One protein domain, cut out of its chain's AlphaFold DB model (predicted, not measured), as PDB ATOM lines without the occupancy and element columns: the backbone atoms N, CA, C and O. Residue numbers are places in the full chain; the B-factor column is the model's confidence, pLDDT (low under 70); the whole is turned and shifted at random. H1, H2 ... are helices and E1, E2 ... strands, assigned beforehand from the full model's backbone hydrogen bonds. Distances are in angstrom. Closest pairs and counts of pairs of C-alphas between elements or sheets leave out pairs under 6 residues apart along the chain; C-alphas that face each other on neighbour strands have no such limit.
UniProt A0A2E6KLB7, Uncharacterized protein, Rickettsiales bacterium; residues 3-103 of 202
ATOM      1  N   GLN A   3     -12.517  22.544 -55.975       39.81
ATOM      2  CA  GLN A   3     -13.194  22.344 -54.682       39.81
ATOM      3  C   GLN A   3     -12.924  20.986 -54.022       39.81
ATOM      4  O   GLN A   3     -12.966  20.889 -52.803       39.81
ATOM      5  N   VAL A   4     -12.610  19.953 -54.805       44.41
ATOM      6  CA  VAL A   4     -12.317  18.615 -54.270       44.41
ATOM      7  C   VAL A   4     -10.964  18.608 -53.544       44.41
ATOM      8  O   VAL A   4     -10.869  18.080 -52.443       44.41
ATOM      9  N   LEU A   5      -9.953  19.308 -54.079       39.19
ATOM     10  CA  LEU A   5      -8.641  19.458 -53.430       39.19
ATOM     11  C   LEU A   5      -8.703  20.237 -52.102       39.19
ATOM     12  O   LEU A   5      -7.964  19.920 -51.173       39.19
ATOM     13  N   ASP A   6      -9.587  21.233 -51.996       39.06
ATOM     14  CA  ASP A   6      -9.742  22.019 -50.763       39.06
ATOM     15  C   ASP A   6     -10.526  21.277 -49.668       39.06
ATOM     16  O   ASP A   6     -10.327  21.563 -48.486       39.06
ATOM     17  N   MET A   7     -11.364  20.292 -50.016       40.78
ATOM     18  CA  MET A   7     -11.990  19.418 -49.013       40.78
ATOM     19  C   MET A   7     -10.984  18.444 -48.386       40.78
ATOM     20  O   MET A   7     -11.081  18.173 -47.191       40.78
ATOM     21  N   PHE A   8      -9.975  17.996 -49.144       48.22
ATOM     22  CA  PHE A   8      -8.907  17.127 -48.630       48.22
ATOM     23  C   PHE A   8      -7.902  17.857 -47.733       48.22
ATOM     24  O   PHE A   8      -7.355  17.259 -46.819       48.22
ATOM     25  N   LYS A   9      -7.691  19.166 -47.929       46.09
ATOM     26  CA  LYS A   9      -6.833  19.970 -47.036       46.09
ATOM     27  C   LYS A   9      -7.448  20.255 -45.666       46.09
ATOM     28  O   LYS A   9      -6.724  20.634 -44.752       46.09
ATOM     29  N   LYS A  10      -8.774  20.157 -45.539       43.50
ATOM     30  CA  LYS A  10      -9.510  20.574 -44.335       43.50
ATOM     31  C   LYS A  10      -9.896  19.426 -43.410       43.50
ATOM     32  O   LYS A  10     -10.301  19.690 -42.281       43.50
ATOM     33  N   GLN A  11      -9.798  18.181 -43.866       47.50
ATOM     34  CA  GLN A  11      -9.984  17.017 -43.009       47.50
ATOM     35  C   GLN A  11      -8.621  16.561 -42.497       47.50
ATOM     36  O   GLN A  11      -7.850  15.967 -43.232       47.50
ATOM     37  N   GLU A  12      -8.377  16.844 -41.217       53.69
ATOM     38  CA  GLU A  12      -7.343  16.199 -40.397       53.69
ATOM     39  C   GLU A  12      -5.911  16.709 -40.637       53.69
ATOM     40  O   GLU A  12      -4.990  15.957 -40.938       53.69
ATOM     41  N   GLU A  13      -5.685  18.005 -40.378       52.91
ATOM     42  CA  GLU A  13      -4.395  18.359 -39.775       52.91
ATOM     43  C   GLU A  13      -4.319  17.686 -38.389       52.91
ATOM     44  O   GLU A  13      -5.278  17.791 -37.614       52.91
ATOM     45  N   PRO A  14      -3.213  17.003 -38.050       52.19
ATOM     46  CA  PRO A  14      -3.050  16.412 -36.730       52.19
ATOM     47  C   PRO A  14      -3.128  17.488 -35.651       52.19
ATOM     48  O   PRO A  14      -2.447  18.511 -35.740       52.19
ATOM     49  N   LEU A  15      -3.912  17.218 -34.601       53.81
ATOM     50  CA  LEU A  15      -3.988  18.061 -33.400       53.81
ATOM     51  C   LEU A  15      -2.607  18.251 -32.744       53.81
ATOM     52  O   LEU A  15      -2.368  19.257 -32.082       53.81
ATOM     53  N   ASP A  16      -1.696  17.300 -32.968       62.69
ATOM     54  CA  ASP A  16      -0.297  17.349 -32.563       62.69
ATOM     55  C   ASP A  16       0.603  16.946 -33.745       62.69
ATOM     56  O   ASP A  16       0.777  15.767 -34.052       62.69
ATOM     57  N   LYS A  17       1.186  17.939 -34.430       65.69
ATOM     58  CA  LYS A  17       2.087  17.733 -35.583       65.69
ATOM     59  C   LYS A  17       3.386  17.006 -35.217       65.69
ATOM     60  O   LYS A  17       4.137  16.660 -36.130       65.69
ATOM     61  N   SER A  18       3.664  16.801 -33.927       69.81
ATOM     62  CA  SER A  18       4.891  16.166 -33.445       69.81
ATOM     63  C   SER A  18       4.818  14.642 -33.369       69.81
ATOM     64  O   SER A  18       5.867  14.016 -33.261       69.81
ATOM     65  N   LYS A  19       3.623  14.043 -33.469       78.44
ATOM     66  CA  LYS A  19       3.434  12.592 -33.341       78.44
ATOM     67  C   LYS A  19       2.949  11.959 -34.642       78.44
ATOM     68  O   LYS A  19       2.212  12.605 -35.394       78.44
ATOM     69  N   PRO A  20       3.351  10.711 -34.929       81.94
ATOM     70  CA  PRO A  20       2.739   9.957 -36.006       81.94
ATOM     71  C   PRO A  20       1.261   9.714 -35.696       81.94
ATOM     72  O   PRO A  20       0.885   9.522 -34.537       81.94
ATOM     73  N   PHE A  21       0.428   9.733 -36.730       84.31
ATOM     74  CA  PHE A  21      -0.960   9.309 -36.602       84.31
ATOM     75  C   PHE A  21      -1.389   8.526 -37.832       84.31
ATOM     76  O   PHE A  21      -0.983   8.819 -38.961       84.31
ATOM     77  N   VAL A  22      -2.264   7.559 -37.594       84.31
ATOM     78  CA  VAL A  22      -2.968   6.825 -38.637       84.31
ATOM     79  C   VAL A  22      -4.456   6.919 -38.348       84.31
ATOM     80  O   VAL A  22      -4.900   6.665 -37.230       84.31
ATOM     81  N   SER A  23      -5.226   7.319 -39.351       83.75
ATOM     82  CA  SER A  23      -6.675   7.485 -39.266       83.75
ATOM     83  C   SER A  23      -7.318   6.756 -40.431       83.75
ATOM     84  O   SER A  23      -6.808   6.789 -41.550       83.75
ATOM     85  N   LEU A  24      -8.448   6.106 -40.176       81.44
ATOM     86  CA  LEU A  24      -9.292   5.551 -41.219       81.44
ATOM     87  C   LEU A  24     -10.697   6.079 -41.037       81.44
ATOM     88  O   LEU A  24     -11.354   5.836 -40.023       81.44
ATOM     89  N   LYS A  25     -11.158   6.803 -42.049       81.00
ATOM     90  CA  LYS A  25     -12.476   7.416 -42.045       81.00
ATOM     91  C   LYS A  25     -13.260   6.932 -43.243       81.00
ATOM     92  O   LYS A  25     -12.952   7.292 -44.380       81.00
ATOM     93  N   LYS A  26     -14.309   6.152 -42.973       80.06
ATOM     94  CA  LYS A  26     -15.033   5.396 -44.004       80.06
ATOM     95  C   LYS A  26     -14.034   4.483 -44.725       80.06
ATOM     96  O   LYS A  26     -13.551   3.547 -44.104       80.06
ATOM     97  N   ASN A  27     -13.648   4.838 -45.949       80.62
ATOM     98  CA  ASN A  27     -12.701   4.087 -46.769       80.62
ATOM     99  C   ASN A  27     -11.405   4.865 -47.046       80.62
ATOM    100  O   ASN A  27     -10.576   4.399 -47.809       80.62
ATOM    101  N   LEU A  28     -11.193   6.047 -46.454       82.88
ATOM    102  CA  LEU A  28      -9.956   6.814 -46.643       82.88
ATOM    103  C   LEU A  28      -8.974   6.541 -45.500       82.88
ATOM    104  O   LEU A  28      -9.225   6.954 -44.366       82.88
ATOM    105  N   LEU A  29      -7.866   5.869 -45.812       84.56
ATOM    106  CA  LEU A  29      -6.732   5.682 -44.915       84.56
ATOM    107  C   LEU A  29      -5.779   6.869 -45.053       84.56
ATOM    108  O   LEU A  29      -5.276   7.142 -46.142       84.56
ATOM    109  N   THR A  30      -5.514   7.533 -43.937       85.81
ATOM    110  CA  THR A  30      -4.570   8.643 -43.822       85.81
ATOM    111  C   THR A  30      -3.426   8.222 -42.916       85.81
ATOM    112  O   THR A  30      -3.648   7.838 -41.767       85.81
ATOM    113  N   ILE A  31      -2.199   8.322 -43.420       86.75
ATOM    114  CA  ILE A  31      -0.969   8.059 -42.673       86.75
ATOM    115  C   ILE A  31      -0.169   9.352 -42.618       86.75
ATOM    116  O   ILE A  31       0.197   9.912 -43.654       86.75
ATOM    117  N   TYR A  32       0.144   9.799 -41.409       85.88
ATOM    118  CA  TYR A  32       1.043  10.914 -41.175       85.88
ATOM    119  C   TYR A  32       2.235  10.477 -40.345       85.88
ATOM    120  O   TYR A  32       2.106   9.882 -39.273       85.88
ATOM    121  N   SER A  33       3.413  10.840 -40.833       85.25
ATOM    122  CA  SER A  33       4.672  10.547 -40.181       85.25
ATOM    123  C   SER A  33       5.564  11.786 -40.140       85.25
ATOM    124  O   SER A  33       6.202  12.111 -41.146       85.25
ATOM    125  N   PRO A  34       5.660  12.480 -38.993       80.75
ATOM    126  CA  PRO A  34       6.534  13.642 -38.854       80.75
ATOM    127  C   PRO A  34       8.016  13.262 -38.736       80.75
ATOM    128  O   PRO A  34       8.879  14.090 -39.013       80.75
ATOM    129  N   HIS A  35       8.314  12.021 -38.333       80.19
ATOM    130  CA  HIS A  35       9.676  11.519 -38.108       80.19
ATOM    131  C   HIS A  35      10.304  10.852 -39.339       80.19
ATOM    132  O   HIS A  35      11.483  10.495 -39.324       80.19
ATOM    133  N   ALA A  36       9.552  10.710 -40.430       80.00
ATOM    134  CA  ALA A  36      10.119  10.285 -41.700       80.00
ATOM    135  C   ALA A  36      11.164  11.306 -42.204       80.00
ATOM    136  O   ALA A  36      11.060  12.509 -41.958       80.00
ATOM    137  N   LYS A  37      12.165  10.843 -42.970       74.50
ATOM    138  CA  LYS A  37      13.230  11.680 -43.572       74.50
ATOM    139  C   LYS A  37      12.673  12.898 -44.319       74.50
ATOM    140  O   LYS A  37      13.334  13.930 -44.394       74.50
ATOM    141  N   LYS A  38      11.470  12.762 -44.877       64.25
ATOM    142  CA  LYS A  38      10.583  13.866 -45.237       64.25
ATOM    143  C   LYS A  38       9.241  13.592 -44.559       64.25
ATOM    144  O   LYS A  38       8.780  12.460 -44.711       64.25
ATOM    145  N   PRO A  39       8.628  14.570 -43.865       58.88
ATOM    146  CA  PRO A  39       7.308  14.392 -43.279       58.88
ATOM    147  C   PRO A  39       6.345  13.852 -44.333       58.88
ATOM    148  O   PRO A  39       6.114  14.499 -45.357       58.88
ATOM    149  N   ALA A  40       5.865  12.634 -44.112       74.69
ATOM    150  CA  ALA A  40       5.025  11.932 -45.066       74.69
ATOM    151  C   ALA A  40       3.570  12.131 -44.656       74.69
ATOM    152  O   ALA A  40       3.209  11.860 -43.511       74.69
ATOM    153  N   LEU A  41       2.756  12.618 -45.589       82.94
ATOM    154  CA  LEU A  41       1.305  12.588 -45.493       82.94
ATOM    155  C   LEU A  41       0.802  11.815 -46.705       82.94
ATOM    156  O   LEU A  41       0.886  12.301 -47.835       82.94
ATOM    157  N   TRP A  42       0.325  10.605 -46.460       85.00
ATOM    158  CA  TRP A  42      -0.133   9.693 -47.495       85.00
ATOM    159  C   TRP A  42      -1.599   9.357 -47.276       85.00
ATOM    160  O   TRP A  42      -2.044   9.181 -46.142       85.00
ATOM    161  N   HIS A  43      -2.338   9.296 -48.377       84.50
ATOM    162  CA  HIS A  43      -3.762   9.015 -48.377       84.50
ATOM    163  C   HIS A  43      -4.054   7.952 -49.418       84.50
ATOM    164  O   HIS A  43      -3.618   8.087 -50.562       84.50
ATOM    165  N   ALA A  44      -4.860   6.964 -49.055       82.12
ATOM    166  CA  ALA A  44      -5.373   6.003 -50.013       82.12
ATOM    167  C   ALA A  44      -6.813   5.622 -49.700       82.12
ATOM    168  O   ALA A  44      -7.203   5.479 -48.539       82.12
ATOM    169  N   ASN A  45      -7.607   5.468 -50.756       82.00
ATOM    170  CA  ASN A  45      -8.955   4.947 -50.637       82.00
ATOM    171  C   ASN A  45      -8.904   3.419 -50.685       82.00
ATOM    172  O   ASN A  45      -8.543   2.866 -51.718       82.00
ATOM    173  N   LEU A  46      -9.286   2.757 -49.593       77.50
ATOM    174  CA  LEU A  46      -9.292   1.305 -49.452       77.50
ATOM    175  C   LEU A  46     -10.111   0.605 -50.547       77.50
ATOM    176  O   LEU A  46      -9.699  -0.459 -50.986       77.50
ATOM    177  N   ASP A  47     -11.188   1.216 -51.057       74.31
ATOM    178  CA  ASP A  47     -12.001   0.638 -52.146       74.31
ATOM    179  C   ASP A  47     -11.244   0.571 -53.481       74.31
ATOM    180  O   ASP A  47     -11.596  -0.189 -54.378       74.31
ATOM    181  N   GLN A  48     -10.226   1.419 -53.638       68.06
ATOM    182  CA  GLN A  48      -9.379   1.481 -54.828       68.06
ATOM    183  C   GLN A  48      -8.110   0.639 -54.670       68.06
ATOM    184  O   GLN A  48      -7.346   0.497 -55.623       68.06
ATOM    185  N   LEU A  49      -7.866   0.102 -53.473       69.88
ATOM    186  CA  LEU A  49      -6.721  -0.742 -53.189       69.88
ATOM    187  C   LEU A  49      -7.117  -2.200 -53.402       69.88
ATOM    188  O   LEU A  49      -7.752  -2.813 -52.550       69.88
ATOM    189  N   GLU A  50      -6.692  -2.781 -54.524       61.94
ATOM    190  CA  GLU A  50      -6.933  -4.202 -54.818       61.94
ATOM    191  C   GLU A  50      -6.331  -5.133 -53.748       61.94
ATOM    192  O   GLU A  50      -6.814  -6.246 -53.539       61.94
ATOM    193  N   GLN A  51      -5.270  -4.692 -53.060       67.62
ATOM    194  CA  GLN A  51      -4.596  -5.452 -52.007       67.62
ATOM    195  C   GLN A  51      -4.140  -4.534 -50.871       67.62
ATOM    196  O   GLN A  51      -3.439  -3.551 -51.090       67.62
ATOM    197  N   LEU A  52      -4.486  -4.894 -49.633       72.44
ATOM    198  CA  LEU A  52      -4.054  -4.192 -48.421       72.44
ATOM    199  C   LEU A  52      -2.815  -4.867 -47.830       72.44
ATOM    200  O   LEU A  52      -2.911  -5.590 -46.837       72.44
ATOM    201  N   LEU A  53      -1.661  -4.656 -48.464       81.31
ATOM    202  CA  LEU A  53      -0.378  -5.164 -47.984       81.31
ATOM    203  C   LEU A  53       0.551  -4.001 -47.645       81.31
ATOM    204  O   LEU A  53       0.924  -3.224 -48.520       81.31
ATOM    205  N   PHE A  54       0.926  -3.915 -46.372       85.56
ATOM    206  CA  PHE A  54       1.950  -3.002 -45.879       85.56
ATOM    207  C   PHE A  54       3.142  -3.823 -45.407       85.56
ATOM    208  O   PHE A  54       2.969  -4.915 -44.864       85.56
ATOM    209  N   LEU A  55       4.350  -3.306 -45.601       87.31
ATOM    210  CA  LEU A  55       5.573  -3.968 -45.162       87.31
ATOM    211  C   LEU A  55       6.667  -2.952 -44.848       87.31
ATOM    212  O   LEU A  55       6.655  -1.830 -45.351       87.31
ATOM    213  N   ILE A  56       7.618  -3.359 -44.009       89.38
ATOM    214  CA  ILE A  56       8.804  -2.562 -43.705       89.38
ATOM    215  C   ILE A  56       9.997  -3.192 -44.410       89.38
ATOM    216  O   ILE A  56      10.394  -4.310 -44.089       89.38
ATOM    217  N   GLU A  57      10.605  -2.454 -45.330       88.75
ATOM    218  CA  GLU A  57      11.776  -2.898 -46.076       88.75
ATOM    219  C   GLU A  57      13.007  -2.070 -45.694       88.75
ATOM    220  O   GLU A  57      12.983  -0.837 -45.695       88.75
ATOM    221  N   LYS A  58      14.125  -2.736 -45.387       89.50
ATOM    222  CA  LYS A  58      15.408  -2.061 -45.158       89.50
ATOM    223  C   LYS A  58      16.130  -1.898 -46.496       89.50
ATOM    224  O   LYS A  58      16.650  -2.867 -47.037       89.50
ATOM    225  N   LYS A  59      16.215  -0.666 -47.007       85.44
ATOM    226  CA  LYS A  59      17.025  -0.332 -48.194       85.44
ATOM    227  C   LYS A  59      18.174   0.588 -47.787       85.44
ATOM    228  O   LYS A  59      17.978   1.759 -47.452       85.44
ATOM    229  N   GLY A  60      19.391   0.044 -47.804       86.69
ATOM    230  CA  GLY A  60      20.591   0.740 -47.339       86.69
ATOM    231  C   GLY A  60      20.496   1.109 -45.852       86.69
ATOM    232  O   GLY A  60      20.261   0.252 -45.005       86.69
ATOM    233  N   ALA A  61      20.666   2.396 -45.540       86.31
ATOM    234  CA  ALA A  61      20.590   2.937 -44.176       86.31
ATOM    235  C   ALA A  61      19.188   3.453 -43.784       86.31
ATOM    236  O   ALA A  61      19.062   4.208 -42.820       86.31
ATOM    237  N   ALA A  62      18.144   3.139 -44.558       88.56
ATOM    238  CA  ALA A  62      16.774   3.567 -44.288       88.56
ATOM    239  C   ALA A  62      15.830   2.370 -44.124       88.56
ATOM    240  O   ALA A  62      15.988   1.347 -44.793       88.56
ATOM    241  N   TYR A  63      14.826   2.544 -43.267       88.56
ATOM    242  CA  TYR A  63      13.688   1.639 -43.128       88.56
ATOM    243  C   TYR A  63      12.498   2.269 -43.840       88.56
ATOM    244  O   TYR A  63      12.107   3.378 -43.493       88.56
ATOM    245  N   ASN A  64      11.947   1.612 -44.849       88.12
ATOM    246  CA  ASN A  64      10.855   2.140 -45.656       88.12
ATOM    247  C   ASN A  64       9.564   1.416 -45.307       88.12
ATOM    248  O   ASN A  64       9.531   0.191 -45.335       88.12
ATOM    249  N   LEU A  65       8.514   2.173 -45.004       88.56
ATOM    250  CA  LEU A  65       7.151   1.670 -45.006       88.56
ATOM    251  C   LEU A  65       6.669   1.659 -46.456       88.56
ATOM    252  O   LEU A  65       6.553   2.720 -47.076       88.56
ATOM    253  N   CYS A  66       6.417   0.468 -46.980       87.69
ATOM    254  CA  CYS A  66       5.966   0.244 -48.343       87.69
ATOM    255  C   CYS A  66       4.525  -0.271 -48.351       87.69
ATOM    256  O   CYS A  66       4.095  -0.957 -47.419       87.69
ATOM    257  N   PHE A  67       3.807   0.038 -49.424       86.12
ATOM    258  CA  PHE A  67       2.481  -0.479 -49.723       86.12
ATOM    259  C   PHE A  67       2.478  -1.180 -51.081       86.12
ATOM    260  O   PHE A  67       3.096  -0.700 -52.026       86.12
ATOM    261  N   GLY A  68       1.795  -2.320 -51.168       77.25
ATOM    262  CA  GLY A  68       1.750  -3.159 -52.366       77.25
ATOM    263  C   GLY A  68       2.552  -4.452 -52.219       77.25
ATOM    264  O   GLY A  68       3.041  -4.791 -51.139       77.25
ATOM    265  N   LYS A  69       2.657  -5.213 -53.312       72.44
ATOM    266  CA  LYS A  69       3.253  -6.556 -53.340       72.44
ATOM    267  C   LYS A  69       4.283  -6.664 -54.460       72.44
ATOM    268  O   LYS A  69       4.040  -6.208 -55.569       72.44
ATOM    269  N   GLY A  70       5.393  -7.353 -54.189       69.88
ATOM    270  CA  GLY A  70       6.388  -7.662 -55.219       69.88
ATOM    271  C   GLY A  70       7.047  -6.400 -55.770       69.88
ATOM    272  O   GLY A  70       7.517  -5.582 -54.982       69.88
ATOM    273  N   ASP A  71       7.072  -6.255 -57.092       70.75
ATOM    274  CA  ASP A  71       7.726  -5.133 -57.776       70.75
ATOM    275  C   ASP A  71       6.876  -3.846 -57.795       70.75
ATOM    276  O   ASP A  71       7.426  -2.757 -57.945       70.75
ATOM    277  N   ASP A  72       5.566  -3.943 -57.544       74.12
ATOM    278  CA  ASP A  72       4.628  -2.805 -57.516       74.12
ATOM    279  C   ASP A  72       4.553  -2.132 -56.131       74.12
ATOM    280  O   ASP A  72       3.516  -1.615 -55.713       74.12
ATOM    281  N   GLN A  73       5.648  -2.175 -55.368       79.81
ATOM    282  CA  GLN A  73       5.709  -1.577 -54.036       79.81
ATOM    283  C   GLN A  73       5.947  -0.067 -54.105       79.81
ATOM    284  O   GLN A  73       7.002   0.404 -54.538       79.81
ATOM    285  N   GLU A  74       4.996   0.697 -53.579       84.31
ATOM    286  CA  GLU A  74       5.130   2.131 -53.366       84.31
ATOM    287  C   GLU A  74       5.732   2.405 -51.982       84.31
ATOM    288  O   GLU A  74       5.246   1.913 -50.965       84.31
ATOM    289  N   VAL A  75       6.781   3.226 -51.918       86.75
ATOM    290  CA  VAL A  75       7.342   3.687 -50.642       86.75
ATOM    291  C   VAL A  75       6.499   4.846 -50.112       86.75
ATOM    292  O   VAL A  75       6.546   5.949 -50.654       86.75
ATOM    293  N   ILE A  76       5.787   4.617 -49.011       86.25
ATOM    294  CA  ILE A  76       4.939   5.616 -48.347       86.25
ATOM    295  C   ILE A  76       5.775   6.566 -47.490       86.25
ATOM    296  O   ILE A  76       5.579   7.782 -47.500       86.25
ATOM    297  N   ALA A  77       6.697   6.009 -46.705       87.94
ATOM    298  CA  ALA A  77       7.510   6.772 -45.768       87.94
ATOM    299  C   ALA A  77       8.867   6.102 -45.539       87.94
ATOM    300  O   ALA A  77       8.974   4.879 -45.516       87.94
ATOM    301  N   SER A  78       9.906   6.910 -45.326       89.19
ATOM    302  CA  SER A  78      11.274   6.438 -45.079       89.19
ATOM    303  C   SER A  78      11.785   6.941 -43.737       89.19
ATOM    304  O   SER A  78      11.788   8.143 -43.486       89.19
ATOM    305  N   PHE A  79      12.316   6.044 -42.921       89.50
ATOM    306  CA  PHE A  79      12.752   6.278 -41.549       89.50
ATOM    307  C   PHE A  79      14.241   6.011 -41.391       89.50
ATOM    308  O   PHE A  79      14.847   5.240 -42.140       89.50
ATOM    309  N   THR A  80      14.847   6.656 -40.397       89.38
ATOM    310  CA  THR A  80      16.238   6.368 -40.010       89.38
ATOM    311  C   THR A  80      16.312   5.242 -38.985       89.38
ATOM    312  O   THR A  80      17.264   4.464 -39.002       89.38
ATOM    313  N   LYS A  81      15.288   5.104 -38.135       90.00
ATOM    314  CA  LYS A  81      15.197   4.062 -37.111       90.00
ATOM    315  C   LYS A  81      14.094   3.066 -37.442       90.00
ATOM    316  O   LYS A  81      13.014   3.450 -37.879       90.00
ATOM    317  N   LYS A  82      14.348   1.787 -37.150       87.69
ATOM    318  CA  LYS A  82      13.362   0.711 -37.318       87.69
ATOM    319  C   LYS A  82      12.122   0.940 -36.452       87.69
ATOM    320  O   LYS A  82      11.018   0.792 -36.947       87.69
ATOM    321  N   ALA A  83      12.320   1.350 -35.196       87.81
ATOM    322  CA  ALA A  83      11.235   1.555 -34.234       87.81
ATOM    323  C   ALA A  83      10.163   2.535 -34.741       87.81
ATOM    324  O   ALA A  83       8.981   2.256 -34.611       87.81
ATOM    325  N   GLU A  84      10.573   3.629 -35.389       87.94
ATOM    326  CA  GLU A  84       9.657   4.635 -35.948       87.94
ATOM    327  C   GLU A  84       8.829   4.064 -37.115       87.94
ATOM    328  O   GLU A  84       7.642   4.348 -37.239       87.94
ATOM    329  N   ALA A  85       9.439   3.222 -37.958       86.75
ATOM    330  CA  ALA A  85       8.724   2.530 -39.030       86.75
ATOM    331  C   ALA A  85       7.739   1.488 -38.472       86.75
ATOM    332  O   ALA A  85       6.618   1.365 -38.967       86.75
ATOM    333  N   THR A  86       8.157   0.751 -37.438       88.12
ATOM    334  CA  THR A  86       7.347  -0.272 -36.766       88.12
ATOM    335  C   THR A  86       6.140   0.329 -36.060       88.12
ATOM    336  O   THR A  86       5.041  -0.176 -36.246       88.12
ATOM    337  N   GLU A  87       6.305   1.440 -35.345       89.50
ATOM    338  CA  GLU A  87       5.202   2.130 -34.667       89.50
ATOM    339  C   GLU A  87       4.076   2.498 -35.644       89.50
ATOM    340  O   GLU A  87       2.901   2.235 -35.389       89.50
ATOM    341  N   ILE A  88       4.422   3.065 -36.804       87.75
ATOM    342  CA  ILE A  88       3.415   3.445 -37.803       87.75
ATOM    343  C   ILE A  88       2.790   2.215 -38.446       87.75
ATOM    344  O   ILE A  88       1.578   2.181 -38.644       87.75
ATOM    345  N   TYR A  89       3.589   1.194 -38.744       89.06
ATOM    346  CA  TYR A  89       3.074  -0.068 -39.255       89.06
ATOM    347  C   TYR A  89       2.058  -0.708 -38.298       89.06
ATOM    348  O   TYR A  89       0.991  -1.135 -38.735       89.06
ATOM    349  N   GLU A  90       2.341  -0.724 -36.995       87.31
ATOM    350  CA  GLU A  90       1.429  -1.245 -35.972       87.31
ATOM    351  C   GLU A  90       0.133  -0.434 -35.897       87.31
ATOM    352  O   GLU A  90      -0.950  -1.016 -35.840       87.31
ATOM    353  N   GLN A  91       0.214   0.898 -35.976       87.12
ATOM    354  CA  GLN A  91      -0.976   1.751 -36.039       87.12
ATOM    355  C   GLN A  91      -1.812   1.472 -37.299       87.12
ATOM    356  O   GLN A  91      -3.032   1.339 -37.203       87.12
ATOM    357  N   VAL A  92      -1.178   1.321 -38.468       87.44
ATOM    358  CA  VAL A  92      -1.863   0.927 -39.713       87.44
ATOM    359  C   VAL A  92      -2.543  -0.428 -39.552       87.44
ATOM    360  O   VAL A  92      -3.731  -0.558 -39.850       87.44
ATOM    361  N   ALA A  93      -1.829  -1.428 -39.034       85.50
ATOM    362  CA  ALA A  93      -2.368  -2.766 -38.825       85.50
ATOM    363  C   ALA A  93      -3.560  -2.756 -37.855       85.50
ATOM    364  O   ALA A  93      -4.578  -3.394 -38.127       85.50
ATOM    365  N   PHE A  94      -3.468  -1.999 -36.760       83.88
ATOM    366  CA  PHE A  94      -4.544  -1.851 -35.782       83.88
ATOM    367  C   PHE A  94      -5.807  -1.252 -36.413       83.88
ATOM    368  O   PHE A  94      -6.899  -1.814 -36.291       83.88
ATOM    369  N   VAL A  95      -5.651  -0.146 -37.141       83.81
ATOM    370  CA  VAL A  95      -6.759   0.553 -37.799       83.81
ATOM    371  C   VAL A  95      -7.413  -0.326 -38.877       83.81
ATOM    372  O   VAL A  95      -8.640  -0.422 -38.944       83.81
ATOM    373  N   LEU A  96      -6.616  -1.039 -39.678       81.69
ATOM    374  CA  LEU A  96      -7.124  -1.943 -40.716       81.69
ATOM    375  C   LEU A  96      -7.767  -3.217 -40.152       81.69
ATOM    376  O   LEU A  96      -8.713  -3.740 -40.746       81.69
ATOM    377  N   LYS A  97      -7.309  -3.716 -38.998       78.12
ATOM    378  CA  LYS A  97      -7.950  -4.844 -38.303       78.12
ATOM    379  C   LYS A  97      -9.373  -4.480 -37.872       78.12
ATOM    380  O   LYS A  97     -10.283  -5.283 -38.064       78.12
ATOM    381  N   GLY A  98      -9.576  -3.257 -37.374       67.94
ATOM    382  CA  GLY A  98     -10.908  -2.719 -37.079       67.94
ATOM    383  C   GLY A  98     -11.794  -2.597 -38.325       67.94
ATOM    384  O   GLY A  98     -12.969  -2.947 -38.280       67.94
ATOM    385  N   TYR A  99     -11.219  -2.193 -39.460       67.50
ATOM    386  CA  TYR A  99     -11.942  -2.073 -40.731       67.50
ATOM    387  C   TYR A  99     -12.418  -3.402 -41.310       67.50
ATOM    388  O   TYR A  99     -13.543  -3.495 -41.801       67.50
ATOM    389  N   LYS A 100     -11.585  -4.450 -41.273       60.31
ATOM    390  CA  LYS A 100     -11.990  -5.783 -41.751       60.31
ATOM    391  C   LYS A 100     -13.149  -6.354 -40.940       60.31
ATOM    392  O   LYS A 100     -14.015  -7.001 -41.515       60.31
ATOM    393  N   ALA A 101     -13.207  -6.067 -39.640       56.66
ATOM    394  CA  ALA A 101     -14.342  -6.459 -38.811       56.66
ATOM    395  C   ALA A 101     -15.650  -5.745 -39.217       56.66
ATOM    396  O   ALA A 101     -16.709  -6.354 -39.128       56.66
ATOM    397  N   SER A 102     -15.584  -4.496 -39.703       51.66
ATOM    398  CA  SER A 102     -16.759  -3.721 -40.142       51.66
ATOM    399  C   SER A 102     -17.123  -3.868 -41.626       51.66
ATOM    400  O   SER A 102     -18.255  -3.594 -42.006       51.66
ATOM    401  N   SER A 103     -16.178  -4.252 -42.488       48.31
ATOM    402  CA  SER A 103     -16.414  -4.460 -43.931       48.31
ATOM    403  C   SER A 103     -16.824  -5.896 -44.259       48.31
ATOM    404  O   SER A 103     -17.566  -6.109 -45.212       48.31
TER     405      SER A 103
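This is residues 3 to 103 of the 202 residues of an uncharacterized protein of Rickettsiales bacterium (UniProt A0A2E6KLB7). Two small three-stranded sheets, E1 E2 E3 and E4 E5 E6, come together near Ala 40 and Ala 77, and one long helix, H2, covers one face of each. The short H1 lies off to one end, away from H2. The 101 printed residues run H1 E1 E2 E3 E4 E5 E6 H2, a mixed class; both sheets are antiparallel, in chain order. The whole is compact, radius of gyration of the C-alphas 13.5 A, spanning 39 by 29 by 24 A.

E1, residues 21 to 25, E2, 28 to 33, and E3, 40 to 45, form a meander, each strand the antiparallel neighbour of the one before; N 23 and O 30 are 2.9 A apart, N 31 and O 42 2.9 A. E4, 54 to 59, E5, 62 to 67, and E6, 74 to 79, form another, strongly twisted; N 57 and O 64 are 2.9 A apart, N 65 and O 77 2.8 A. H2, residues 82 to 103, makes two layers with each sheet, a helix on one face. It runs along E1 at 15 degrees on the local plane, height over the sheet 9.2 A, and along E5 at 1 degrees on the local plane, height 8.9 A. The closest C-alphas of E1 and H2 are Val 22 and Gln 91, 6.0 A; those of E3 and E6 are Ala 40 and Ala 77, 5.8 A. H1, residues 3 to 10, is on neither sheet and apart from H2. In H2 every O i to N i+4 pair is within hydrogen-bond range, in H1 3 of 4.

H1 begins at C-alpha 3 (-13.194, 22.344, -54.682). H2, 30.9 A long, ends at C-alpha 103 (-16.414, -4.460, -43.931). E3 is 16.6 A long, E2 16.4 A.

The C-alphas farthest apart, Gln 3 and Gly 60, are 40.8 A apart. The printed part has no cut and no long link. Mean pLDDT of the printed part is 75.8; residues 3 to 18 and 98 to 103 are among those under 70.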